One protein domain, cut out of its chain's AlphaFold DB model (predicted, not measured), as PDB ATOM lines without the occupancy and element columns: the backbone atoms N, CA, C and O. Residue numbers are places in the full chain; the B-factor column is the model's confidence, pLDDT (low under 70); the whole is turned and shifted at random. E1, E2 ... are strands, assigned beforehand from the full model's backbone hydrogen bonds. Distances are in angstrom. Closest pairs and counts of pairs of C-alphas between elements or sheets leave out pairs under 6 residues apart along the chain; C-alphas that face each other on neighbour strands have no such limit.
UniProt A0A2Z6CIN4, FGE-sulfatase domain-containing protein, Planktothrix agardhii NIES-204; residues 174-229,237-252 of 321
ATOM      1  N   THR A 174     163.575 128.533 153.705       90.75
ATOM      2  CA  THR A 174     163.878 127.691 152.540       90.75
ATOM      3  C   THR A 174     162.604 127.020 152.043       90.75
ATOM      4  O   THR A 174     161.765 126.620 152.850       90.75
ATOM      5  N   PHE A 175     162.458 126.885 150.727       90.19
ATOM      6  CA  PHE A 175     161.426 126.062 150.100       90.19
ATOM      7  C   PHE A 175     162.040 125.188 149.009       90.19
ATOM      8  O   PHE A 175     163.070 125.543 148.435       90.19
ATOM      9  N   SER A 176     161.403 124.052 148.732       90.62
ATOM     10  CA  SER A 176     161.804 123.139 147.669       90.62
ATOM     11  C   SER A 176     160.952 123.324 146.414       90.62
ATOM     12  O   SER A 176     159.771 123.667 146.494       90.62
ATOM     13  N   PHE A 177     161.549 123.103 145.247       86.44
ATOM     14  CA  PHE A 177     160.874 123.151 143.958       86.44
ATOM     15  C   PHE A 177     161.486 122.149 142.976       86.44
ATOM     16  O   PHE A 177     162.612 121.677 143.137       86.44
ATOM     17  N   GLU A 178     160.718 121.819 141.946       85.56
ATOM     18  CA  GLU A 178     161.163 120.975 140.843       85.56
ATOM     19  C   GLU A 178     161.358 121.826 139.594       85.56
ATOM     20  O   GLU A 178     160.622 122.787 139.353       85.56
ATOM     21  N   THR A 179     162.346 121.461 138.784       82.69
ATOM     22  CA  THR A 179     162.616 122.111 137.505       82.69
ATOM     23  C   THR A 179     162.158 121.217 136.359       82.69
ATOM     24  O   THR A 179     162.433 120.018 136.314       82.69
ATOM     25  N   VAL A 180     161.437 121.814 135.410       85.75
ATOM     26  CA  VAL A 180     160.998 121.159 134.175       85.75
ATOM     27  C   VAL A 180     161.566 121.913 132.980       85.75
ATOM     28  O   VAL A 180     161.608 123.140 132.966       85.75
ATOM     29  N   THR A 181     162.016 121.188 131.962       82.44
ATOM     30  CA  THR A 181     162.347 121.769 130.659       82.44
ATOM     31  C   THR A 181     161.106 121.725 129.785       82.44
ATOM     32  O   THR A 181     160.501 120.664 129.619       82.44
ATOM     33  N   VAL A 182     160.752 122.867 129.204       84.06
ATOM     34  CA  VAL A 182     159.634 123.005 128.266       84.06
ATOM     35  C   VAL A 182     160.140 123.253 126.846       84.06
ATOM     36  O   VAL A 182     161.257 123.732 126.653       84.06
ATOM     37  N   ASN A 183     159.339 122.905 125.839       83.44
ATOM     38  CA  ASN A 183     159.591 123.315 124.457       83.44
ATOM     39  C   ASN A 183     159.054 124.732 124.183       83.44
ATOM     40  O   ASN A 183     158.452 125.370 125.042       83.44
ATOM     41  N   LYS A 184     159.201 125.194 122.934       79.00
ATOM     42  CA  LYS A 184     158.711 126.503 122.461       79.00
ATOM     43  C   LYS A 184     157.198 126.729 122.631       79.00
ATOM     44  O   LYS A 184     156.747 127.861 122.534       79.00
ATOM     45  N   LYS A 185     156.403 125.675 122.848       82.75
ATOM     46  CA  LYS A 185     154.951 125.751 123.089       82.75
ATOM     47  C   LYS A 185     154.589 125.703 124.577       82.75
ATOM     48  O   LYS A 185     153.408 125.707 124.907       82.75
ATOM     49  N   GLY A 186     155.580 125.623 125.468       80.31
ATOM     50  CA  GLY A 186     155.369 125.454 126.906       80.31
ATOM     51  C   GLY A 186     155.041 124.018 127.323       80.31
ATOM     52  O   GLY A 186     154.707 123.783 128.481       80.31
ATOM     53  N   GLU A 187     155.137 123.040 126.417       87.06
ATOM     54  CA  GLU A 187     154.909 121.634 126.754       87.06
ATOM     55  C   GLU A 187     156.155 121.072 127.448       87.06
ATOM     56  O   GLU A 187     157.277 121.274 126.975       87.06
ATOM     57  N   ILE A 188     155.971 120.354 128.558       87.56
ATOM     58  CA  ILE A 188     157.073 119.750 129.316       87.56
ATOM     59  C   ILE A 188     157.715 118.645 128.469       87.56
ATOM     60  O   ILE A 188     157.086 117.635 128.166       87.56
ATOM     61  N   ILE A 189     158.983 118.835 128.101       85.50
ATOM     62  CA  ILE A 189     159.779 117.879 127.315       85.50
ATOM     63  C   ILE A 189     160.761 117.084 128.166       85.50
ATOM     64  O   ILE A 189     161.245 116.037 127.738       85.50
ATOM     65  N   LYS A 190     161.071 117.574 129.367       81.81
ATOM     66  CA  LYS A 190     161.963 116.893 130.295       81.81
ATOM     67  C   LYS A 190     161.597 117.263 131.723       81.81
ATOM     68  O   LYS A 190     161.656 118.429 132.097       81.81
ATOM     69  N   GLN A 191     161.267 116.264 132.520       76.94
ATOM     70  CA  GLN A 191     161.253 116.364 133.971       76.94
ATOM     71  C   GLN A 191     162.276 115.338 134.431       76.94
ATOM     72  O   GLN A 191     162.022 114.136 134.382       76.94
ATOM     73  N   GLU A 192     163.491 115.789 134.733       63.72
ATOM     74  CA  GLU A 192     164.461 114.889 135.345       63.72
ATOM     75  C   GLU A 192     164.047 114.712 136.803       63.72
ATOM     76  O   GLU A 192     163.989 115.711 137.521       63.72
ATOM     77  N   PRO A 193     163.760 113.486 137.269       58.88
ATOM     78  CA  PRO A 193     163.602 113.252 138.691       58.88
ATOM     79  C   PRO A 193     164.972 113.462 139.338       58.88
ATOM     80  O   PRO A 193     165.805 112.552 139.386       58.88
ATOM     81  N   LYS A 194     165.249 114.685 139.797       63.97
ATOM     82  CA  LYS A 194     166.358 114.909 140.719       63.97
ATOM     83  C   LYS A 194     166.021 114.156 142.003       63.97
ATOM     84  O   LYS A 194     164.897 114.230 142.491       63.97
ATOM     85  N   GLN A 195     166.984 113.387 142.512       61.50
ATOM     86  CA  GLN A 195     166.801 112.588 143.733       61.50
ATOM     87  C   GLN A 195     166.414 113.459 144.935       61.50
ATOM     88  O   GLN A 195     165.728 112.980 145.832       61.50
ATOM     89  N   GLU A 196     166.795 114.739 144.909       70.06
ATOM     90  CA  GLU A 196     166.326 115.753 145.842       70.06
ATOM     91  C   GLU A 196     165.805 116.975 145.073       70.06
ATOM     92  O   GLU A 196     166.431 117.384 144.085       70.06
ATOM     93  N   PRO A 197     164.669 117.557 145.495       76.69
ATOM     94  CA  PRO A 197     164.153 118.774 144.890       76.69
ATOM     95  C   PRO A 197     165.129 119.932 145.129       76.69
ATOM     96  O   PRO A 197     165.786 120.010 146.172       76.69
ATOM     97  N   GLU A 198     165.216 120.843 144.162       84.31
ATOM     98  CA  GLU A 198     166.035 122.044 144.308       84.31
ATOM     99  C   GLU A 198     165.496 122.906 145.447       84.31
ATOM    100  O   GLU A 198     164.301 122.894 145.736       84.31
ATOM    101  N   GLN A 199     166.377 123.646 146.116       88.50
ATOM    102  CA  GLN A 199     166.007 124.499 147.239       88.50
ATOM    103  C   GLN A 199     166.345 125.950 146.935       88.50
ATOM    104  O   GLN A 199     167.417 126.257 146.420       88.50
ATOM    105  N   ALA A 200     165.436 126.848 147.298       89.81
ATOM    106  CA  ALA A 200     165.648 128.283 147.226       89.81
ATOM    107  C   ALA A 200     165.353 128.933 148.575       89.81
ATOM    108  O   ALA A 200     164.522 128.466 149.360       89.81
ATOM    109  N   ARG A 201     166.058 130.031 148.837       92.06
ATOM    110  CA  ARG A 201     165.902 130.834 150.051       92.06
ATOM    111  C   ARG A 201     165.019 132.033 149.758       92.06
ATOM    112  O   ARG A 201     165.077 132.581 148.663       92.06
ATOM    113  N   TYR A 202     164.232 132.465 150.729       94.31
ATOM    114  CA  TYR A 202     163.379 133.638 150.587       94.31
ATOM    115  C   TYR A 202     163.130 134.313 151.934       94.31
ATOM    116  O   TYR A 202     163.285 133.694 152.987       94.31
ATOM    117  N   PHE A 203     162.716 135.573 151.898       94.12
ATOM    118  CA  PHE A 203     162.084 136.240 153.034       94.12
ATOM    119  C   PHE A 203     160.728 136.800 152.616       94.12
ATOM    120  O   PHE A 203     160.433 136.917 151.427       94.12
ATOM    121  N   THR A 204     159.908 137.133 153.606       94.44
ATOM    122  CA  THR A 204     158.591 137.731 153.394       94.44
ATOM    123  C   THR A 204     158.615 139.148 153.942       94.44
ATOM    124  O   THR A 204     158.831 139.327 155.140       94.44
ATOM    125  N   GLU A 205     158.404 140.127 153.071       93.31
ATOM    126  CA  GLU A 205     158.202 141.523 153.450       93.31
ATOM    127  C   GLU A 205     156.725 141.734 153.805       93.31
ATOM    128  O   GLU A 205     155.838 141.306 153.059       93.31
ATOM    129  N   ASP A 206     156.453 142.375 154.939       93.56
ATOM    130  CA  ASP A 206     155.102 142.781 155.331       93.56
ATOM    131  C   ASP A 206     154.834 144.195 154.810       93.56
ATOM    132  O   ASP A 206     155.513 145.147 155.195       93.56
ATOM    133  N   LEU A 207     153.856 144.333 153.914       93.94
ATOM    134  CA  LEU A 207     153.481 145.620 153.330       93.94
ATOM    135  C   LEU A 207     152.400 146.353 154.149       93.94
ATOM    136  O   LEU A 207     152.034 147.481 153.805       93.94
ATOM    137  N   GLY A 208     151.909 145.738 155.229       90.06
ATOM    138  CA  GLY A 208     150.802 146.219 156.051       90.06
ATOM    139  C   GLY A 208     149.462 145.576 155.690       90.06
ATOM    140  O   GLY A 208     149.286 144.990 154.623       90.06
ATOM    141  N   ASP A 209     148.499 145.670 156.614       86.62
ATOM    142  CA  ASP A 209     147.114 145.204 156.441       86.62
ATOM    143  C   ASP A 209     146.974 143.735 155.982       86.62
ATOM    144  O   ASP A 209     146.021 143.356 155.302       86.62
ATOM    145  N   GLY A 210     147.931 142.885 156.372       90.00
ATOM    146  CA  GLY A 210     147.958 141.464 156.011       90.00
ATOM    147  C   GLY A 210     148.411 141.182 154.576       90.00
ATOM    148  O   GLY A 210     148.324 140.037 154.129       90.00
ATOM    149  N   VAL A 211     148.897 142.193 153.851       93.19
ATOM    150  CA  VAL A 211     149.466 142.053 152.509       93.19
ATOM    151  C   VAL A 211     150.966 141.810 152.620       93.19
ATOM    152  O   VAL A 211     151.692 142.599 153.214       93.19
ATOM    153  N   THR A 212     151.454 140.734 152.007       95.75
ATOM    154  CA  THR A 212     152.869 140.353 152.070       95.75
ATOM    155  C   THR A 212     153.490 140.191 150.686       95.75
ATOM    156  O   THR A 212     152.790 139.998 149.688       95.75
ATOM    157  N   LEU A 213     154.819 140.271 150.617       95.50
ATOM    158  CA  LEU A 213     155.608 140.072 149.406       95.50
ATOM    159  C   LEU A 213     156.762 139.102 149.678       95.50
ATOM    160  O   LEU A 213     157.704 139.420 150.400       95.50
ATOM    161  N   ASP A 214     156.702 137.921 149.067       95.38
ATOM    162  CA  ASP A 214     157.785 136.942 149.137       95.38
ATOM    163  C   ASP A 214     158.899 137.291 148.141       95.38
ATOM    164  O   ASP A 214     158.685 137.320 146.924       95.38
ATOM    165  N   MET A 215     160.102 137.500 148.670       96.06
ATOM    166  CA  MET A 215     161.314 137.844 147.933       96.06
ATOM    167  C   MET A 215     162.279 136.657 147.945       96.06
ATOM    168  O   MET A 215     162.828 136.293 148.986       96.06
ATOM    169  N   VAL A 216     162.491 136.048 146.782       95.44
ATOM    170  CA  VAL A 216     163.357 134.881 146.583       95.44
ATOM    171  C   VAL A 216     164.784 135.335 146.315       95.44
ATOM    172  O   VAL A 216     165.022 136.211 145.486       95.44
ATOM    173  N   TYR A 217     165.737 134.733 147.019       93.19
ATOM    174  CA  TYR A 217     167.160 134.941 146.806       93.19
ATOM    175  C   TYR A 217     167.616 134.244 145.525       93.19
ATOM    176  O   TYR A 217     167.494 133.023 145.401       93.19
ATOM    177  N   ILE A 218     168.188 135.019 144.611       91.50
ATOM    178  CA  ILE A 218     168.821 134.538 143.390       91.50
ATOM    179  C   ILE A 218     170.338 134.635 143.586       91.50
ATOM    180  O   ILE A 218     170.858 135.746 143.753       91.50
ATOM    181  N   PRO A 219     171.063 133.499 143.603       88.81
ATOM    182  CA  PRO A 219     172.510 133.526 143.728       88.81
ATOM    183  C   PRO A 219     173.131 134.228 142.519       88.81
ATOM    184  O   PRO A 219     172.631 134.138 141.397       88.81
ATOM    185  N   GLY A 220     174.239 134.925 142.760       88.25
ATOM    186  CA  GLY A 220     175.018 135.514 141.681       88.25
ATOM    187  C   GLY A 220     175.630 134.431 140.799       88.25
ATOM    188  O   GLY A 220     175.923 133.325 141.253       88.25
ATOM    189  N   GLY A 221     175.844 134.751 139.530       89.38
ATOM    190  CA  GLY A 221     176.378 133.789 138.582       89.38
ATOM    191  C   GLY A 221     176.526 134.361 137.185       89.38
ATOM    192  O   GLY A 221     176.116 135.488 136.903       89.38
ATOM    193  N   THR A 222     177.127 133.558 136.314       92.31
ATOM    194  CA  THR A 222     177.270 133.864 134.892       92.31
ATOM    195  C   THR A 222     176.299 133.008 134.099       92.31
ATOM    196  O   THR A 222     176.299 131.785 134.231       92.31
ATOM    197  N   PHE A 223     175.492 133.636 133.253       91.94
ATOM    198  CA  PHE A 223     174.576 132.939 132.355       91.94
ATOM    199  C   PHE A 223     174.637 133.532 130.947       91.94
ATOM    200  O   PHE A 223     175.230 134.585 130.713       91.94
ATOM    201  N   ARG A 224     174.057 132.813 129.987       93.44
ATOM    202  CA  ARG A 224     173.947 133.257 128.598       93.44
ATOM    203  C   ARG A 224     172.624 133.999 128.422       93.44
ATOM    204  O   ARG A 224     171.573 133.395 128.604       93.44
ATOM    205  N   MET A 225     172.697 135.284 128.099       93.81
ATOM    206  CA  MET A 225     171.549 136.161 127.865       93.81
ATOM    207  C   MET A 225     171.362 136.392 126.364       93.81
ATOM    208  O   MET A 225     172.356 136.439 125.641       93.81
ATOM    209  N   GLY A 226     170.111 136.544 125.926       91.50
ATOM    210  CA  GLY A 226     169.721 136.734 124.525       91.50
ATOM    211  C   GLY A 226     169.184 135.462 123.866       91.50
ATOM    212  O   GLY A 226     169.291 134.356 124.422       91.50
ATOM    213  N   SER A 227     168.628 135.615 122.671       86.69
ATOM    214  CA  SER A 227     167.991 134.525 121.929       86.69
ATOM    215  C   SER A 227     168.998 133.750 121.057       86.69
ATOM    216  O   SER A 227     170.019 134.296 120.637       86.69
ATOM    217  N   PRO A 228     168.832 132.423 120.878       86.06
ATOM    218  CA  PRO A 228     169.666 131.668 119.948       86.06
ATOM    219  C   PRO A 228     169.514 132.201 118.523       86.06
ATOM    220  O   PRO A 228     168.444 132.670 118.156       86.06
ATOM    221  N   GLU A 229     170.548 132.037 117.698       84.38
ATOM    222  CA  GLU A 229     170.511 132.484 116.301       84.38
ATOM    223  C   GLU A 229     169.276 131.930 115.562       84.38
ATOM    224  O   GLU A 229     169.054 130.715 115.511       84.38
ATOM    225  N   ASP A 237     169.129 139.785 120.154       87.81
ATOM    226  CA  ASP A 237     170.408 139.306 119.631       87.81
ATOM    227  C   ASP A 237     171.581 140.279 119.904       87.81
ATOM    228  O   ASP A 237     171.403 141.497 119.973       87.81
ATOM    229  N   PRO A 238     172.835 139.788 120.000       91.06
ATOM    230  CA  PRO A 238     173.244 138.388 120.004       91.06
ATOM    231  C   PRO A 238     173.311 137.799 121.419       91.06
ATOM    232  O   PRO A 238     173.516 138.501 122.418       91.06
ATOM    233  N   GLN A 239     173.312 136.467 121.493       94.00
ATOM    234  CA  GLN A 239     173.640 135.765 122.730       94.00
ATOM    235  C   GLN A 239     175.037 136.096 123.270       94.00
ATOM    236  O   GLN A 239     176.051 135.890 122.598       94.00
ATOM    237  N   HIS A 240     175.113 136.506 124.536       93.25
ATOM    238  CA  HIS A 240     176.368 136.839 125.212       93.25
ATOM    239  C   HIS A 240     176.368 136.409 126.689       93.25
ATOM    240  O   HIS A 240     175.327 136.109 127.272       93.25
ATOM    241  N   GLN A 241     177.557 136.305 127.296       96.31
ATOM    242  CA  GLN A 241     177.691 135.952 128.715       96.31
ATOM    243  C   GLN A 241     177.517 137.188 129.596       96.31
ATOM    244  O   GLN A 241     178.190 138.197 129.386       96.31
ATOM    245  N   VAL A 242     176.663 137.077 130.609       95.56
ATOM    246  CA  VAL A 242     176.395 138.129 131.590       95.56
ATOM    247  C   VAL A 242     176.627 137.568 132.983       95.56
ATOM    248  O   VAL A 242     176.113 136.503 133.321       95.56
ATOM    249  N   THR A 243     177.394 138.296 133.795       93.38
ATOM    250  CA  THR A 243     177.585 137.996 135.218       93.38
ATOM    251  C   THR A 243     176.777 138.976 136.049       93.38
ATOM    252  O   THR A 243     176.984 140.185 135.947       93.38
ATOM    253  N   VAL A 244     175.881 138.457 136.884       91.81
ATOM    254  CA  VAL A 244     175.012 139.262 137.750       91.81
ATOM    255  C   VAL A 244     175.346 138.952 139.213       91.81
ATOM    256  O   VAL A 244     175.520 137.776 139.551       91.81
ATOM    257  N   PRO A 245     175.487 139.970 140.084       87.88
ATOM    258  CA  PRO A 245     175.662 139.750 141.518       87.88
ATOM    259  C   PRO A 245     174.404 139.117 142.136       87.88
ATOM    260  O   PRO A 245     173.333 139.191 141.540       87.88
ATOM    261  N   PRO A 246     174.497 138.520 143.335       88.69
ATOM    262  CA  PRO A 246     173.322 138.003 144.026       88.69
ATOM    263  C   PRO A 246     172.296 139.108 144.306       88.69
ATOM    264  O   PRO A 246     172.657 140.236 144.653       88.69
ATOM    265  N   PHE A 247     171.012 138.781 144.178       91.62
ATOM    266  CA  PHE A 247     169.912 139.725 144.381       91.62
ATOM    267  C   PHE A 247     168.628 139.010 144.816       91.62
ATOM    268  O   PHE A 247     168.569 137.784 144.846       91.62
ATOM    269  N   PHE A 248     167.593 139.773 145.171       93.44
ATOM    270  CA  PHE A 248     166.272 139.230 145.481       93.44
ATOM    271  C   PHE A 248     165.265 139.584 144.390       93.44
ATOM    272  O   PHE A 248     165.249 140.713 143.902       93.44
ATOM    273  N   MET A 249     164.393 138.638 144.049       95.25
ATOM    274  CA  MET A 249     163.304 138.826 143.093       95.25
ATOM    275  C   MET A 249     161.978 138.386 143.715       95.25
ATOM    276  O   MET A 249     161.929 137.381 144.421       95.25
ATOM    277  N   ALA A 250     160.899 139.126 143.453       96.31
ATOM    278  CA  ALA A 250     159.566 138.722 143.883       96.31
ATOM    279  C   ALA A 250     159.212 137.345 143.303       96.31
ATOM    280  O   ALA A 250     159.419 137.094 142.116       96.31
ATOM    281  N   LYS A 251     158.655 136.459 144.135       93.19
ATOM    282  CA  LYS A 251     158.251 135.108 143.711       93.19
ATOM    283  C   LYS A 251     157.190 135.129 142.604       93.19
ATOM    284  O   LYS A 251     157.138 134.223 141.776       93.19
ATOM    285  N   TYR A 252     156.339 136.153 142.617       93.25
ATOM    286  CA  TYR A 252     155.233 136.345 141.686       93.25
ATOM    287  C   TYR A 252     155.233 137.780 141.147       93.25
ATOM    288  O   TYR A 252     155.769 138.675 141.810       93.25
TER     289      TYR A 252
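Overview. This is residues 174 to 229 and 237 to 252 of the 321 residues of the protein "FGE-sulfatase domain-containing protein" of Planktothrix agardhii NIES-204 (UniProt A0A2Z6CIN4). What shape do these atoms make? A long, strongly twisted hairpin of E3 and E4, with short E1 beside E3 and short E7 beside E4, leads at one end into two separate arms: the two-strand ribbon E5 and E6, turned about a right angle from E4 and E7, and the loop through E2. The arms stay apart, and the whole is loose and open, with a radius of gyration of the C-alphas of 16.0 A and spans of 48 by 29 by 24 A. What is it built of? The printed part has 72 residues with no named helix and seven named strands, E1 to E7 in chain order, and the class is all strand. The sheets run E1 - E3 - E4 - E7 and E5 - E6, both antiparallel.

Arrangement. How is the largest sheet paired? E3, residues 198 to 208, and E4, residues 211 to 218, form an antiparallel hairpin at 147 degrees, with N 205 and O 213 2.9 A apart, within hydrogen-bond range. The pairing of E3 is staggered: its residues 198 to 201 pair with E1, residues 174 to 177, where N 175 and O 200 are 2.9 A apart. E7, residues 247 to 250, is antiparallel to E4 at 141 degrees, with N 216 and O 249 2.8 A apart. How does the second sheet continue the first? E4 runs on into E5, residues 221 to 225, at 94 degrees, and E6, residues 240 to 244, runs on into E7 at 92 degrees. E5 and E6 are antiparallel, with N 223 and O 242 2.9 A apart. What of E2? E2, residues 188 to 190, pairs with no named strand, but residues 181 to 182 pair with it, antiparallel; E2 is apart from E5 and E6.

Along the chain. Where do the first and last strands lie? E1 begins at C-alpha 174 (163.878, 127.691, 152.540), and E7 ends at C-alpha 250 (159.566, 138.722, 143.883). Which strands are long? From first to last C-alpha, E3 measures 30.9 A and E4 22.7 A, while E5 measures 12.0 A and E6 12.8 A. E3 ends at C-alpha 208 (150.802, 146.219, 156.051).

Size, cuts and confidence. How far does it reach? The two C-alphas farthest apart are those of Asp 209 and Glu 229, at 48.2 A. Is the printed part whole? Residues 230 to 236 are not printed, and C-alphas 229 and 237 are 7.6 A apart across the cut, which falls in the link from E5 to E6; of the links that are printed whole, none is long. Where is confidence low? Residues 192 to 195 have pLDDT under 70, and the mean of the printed part is 87.9.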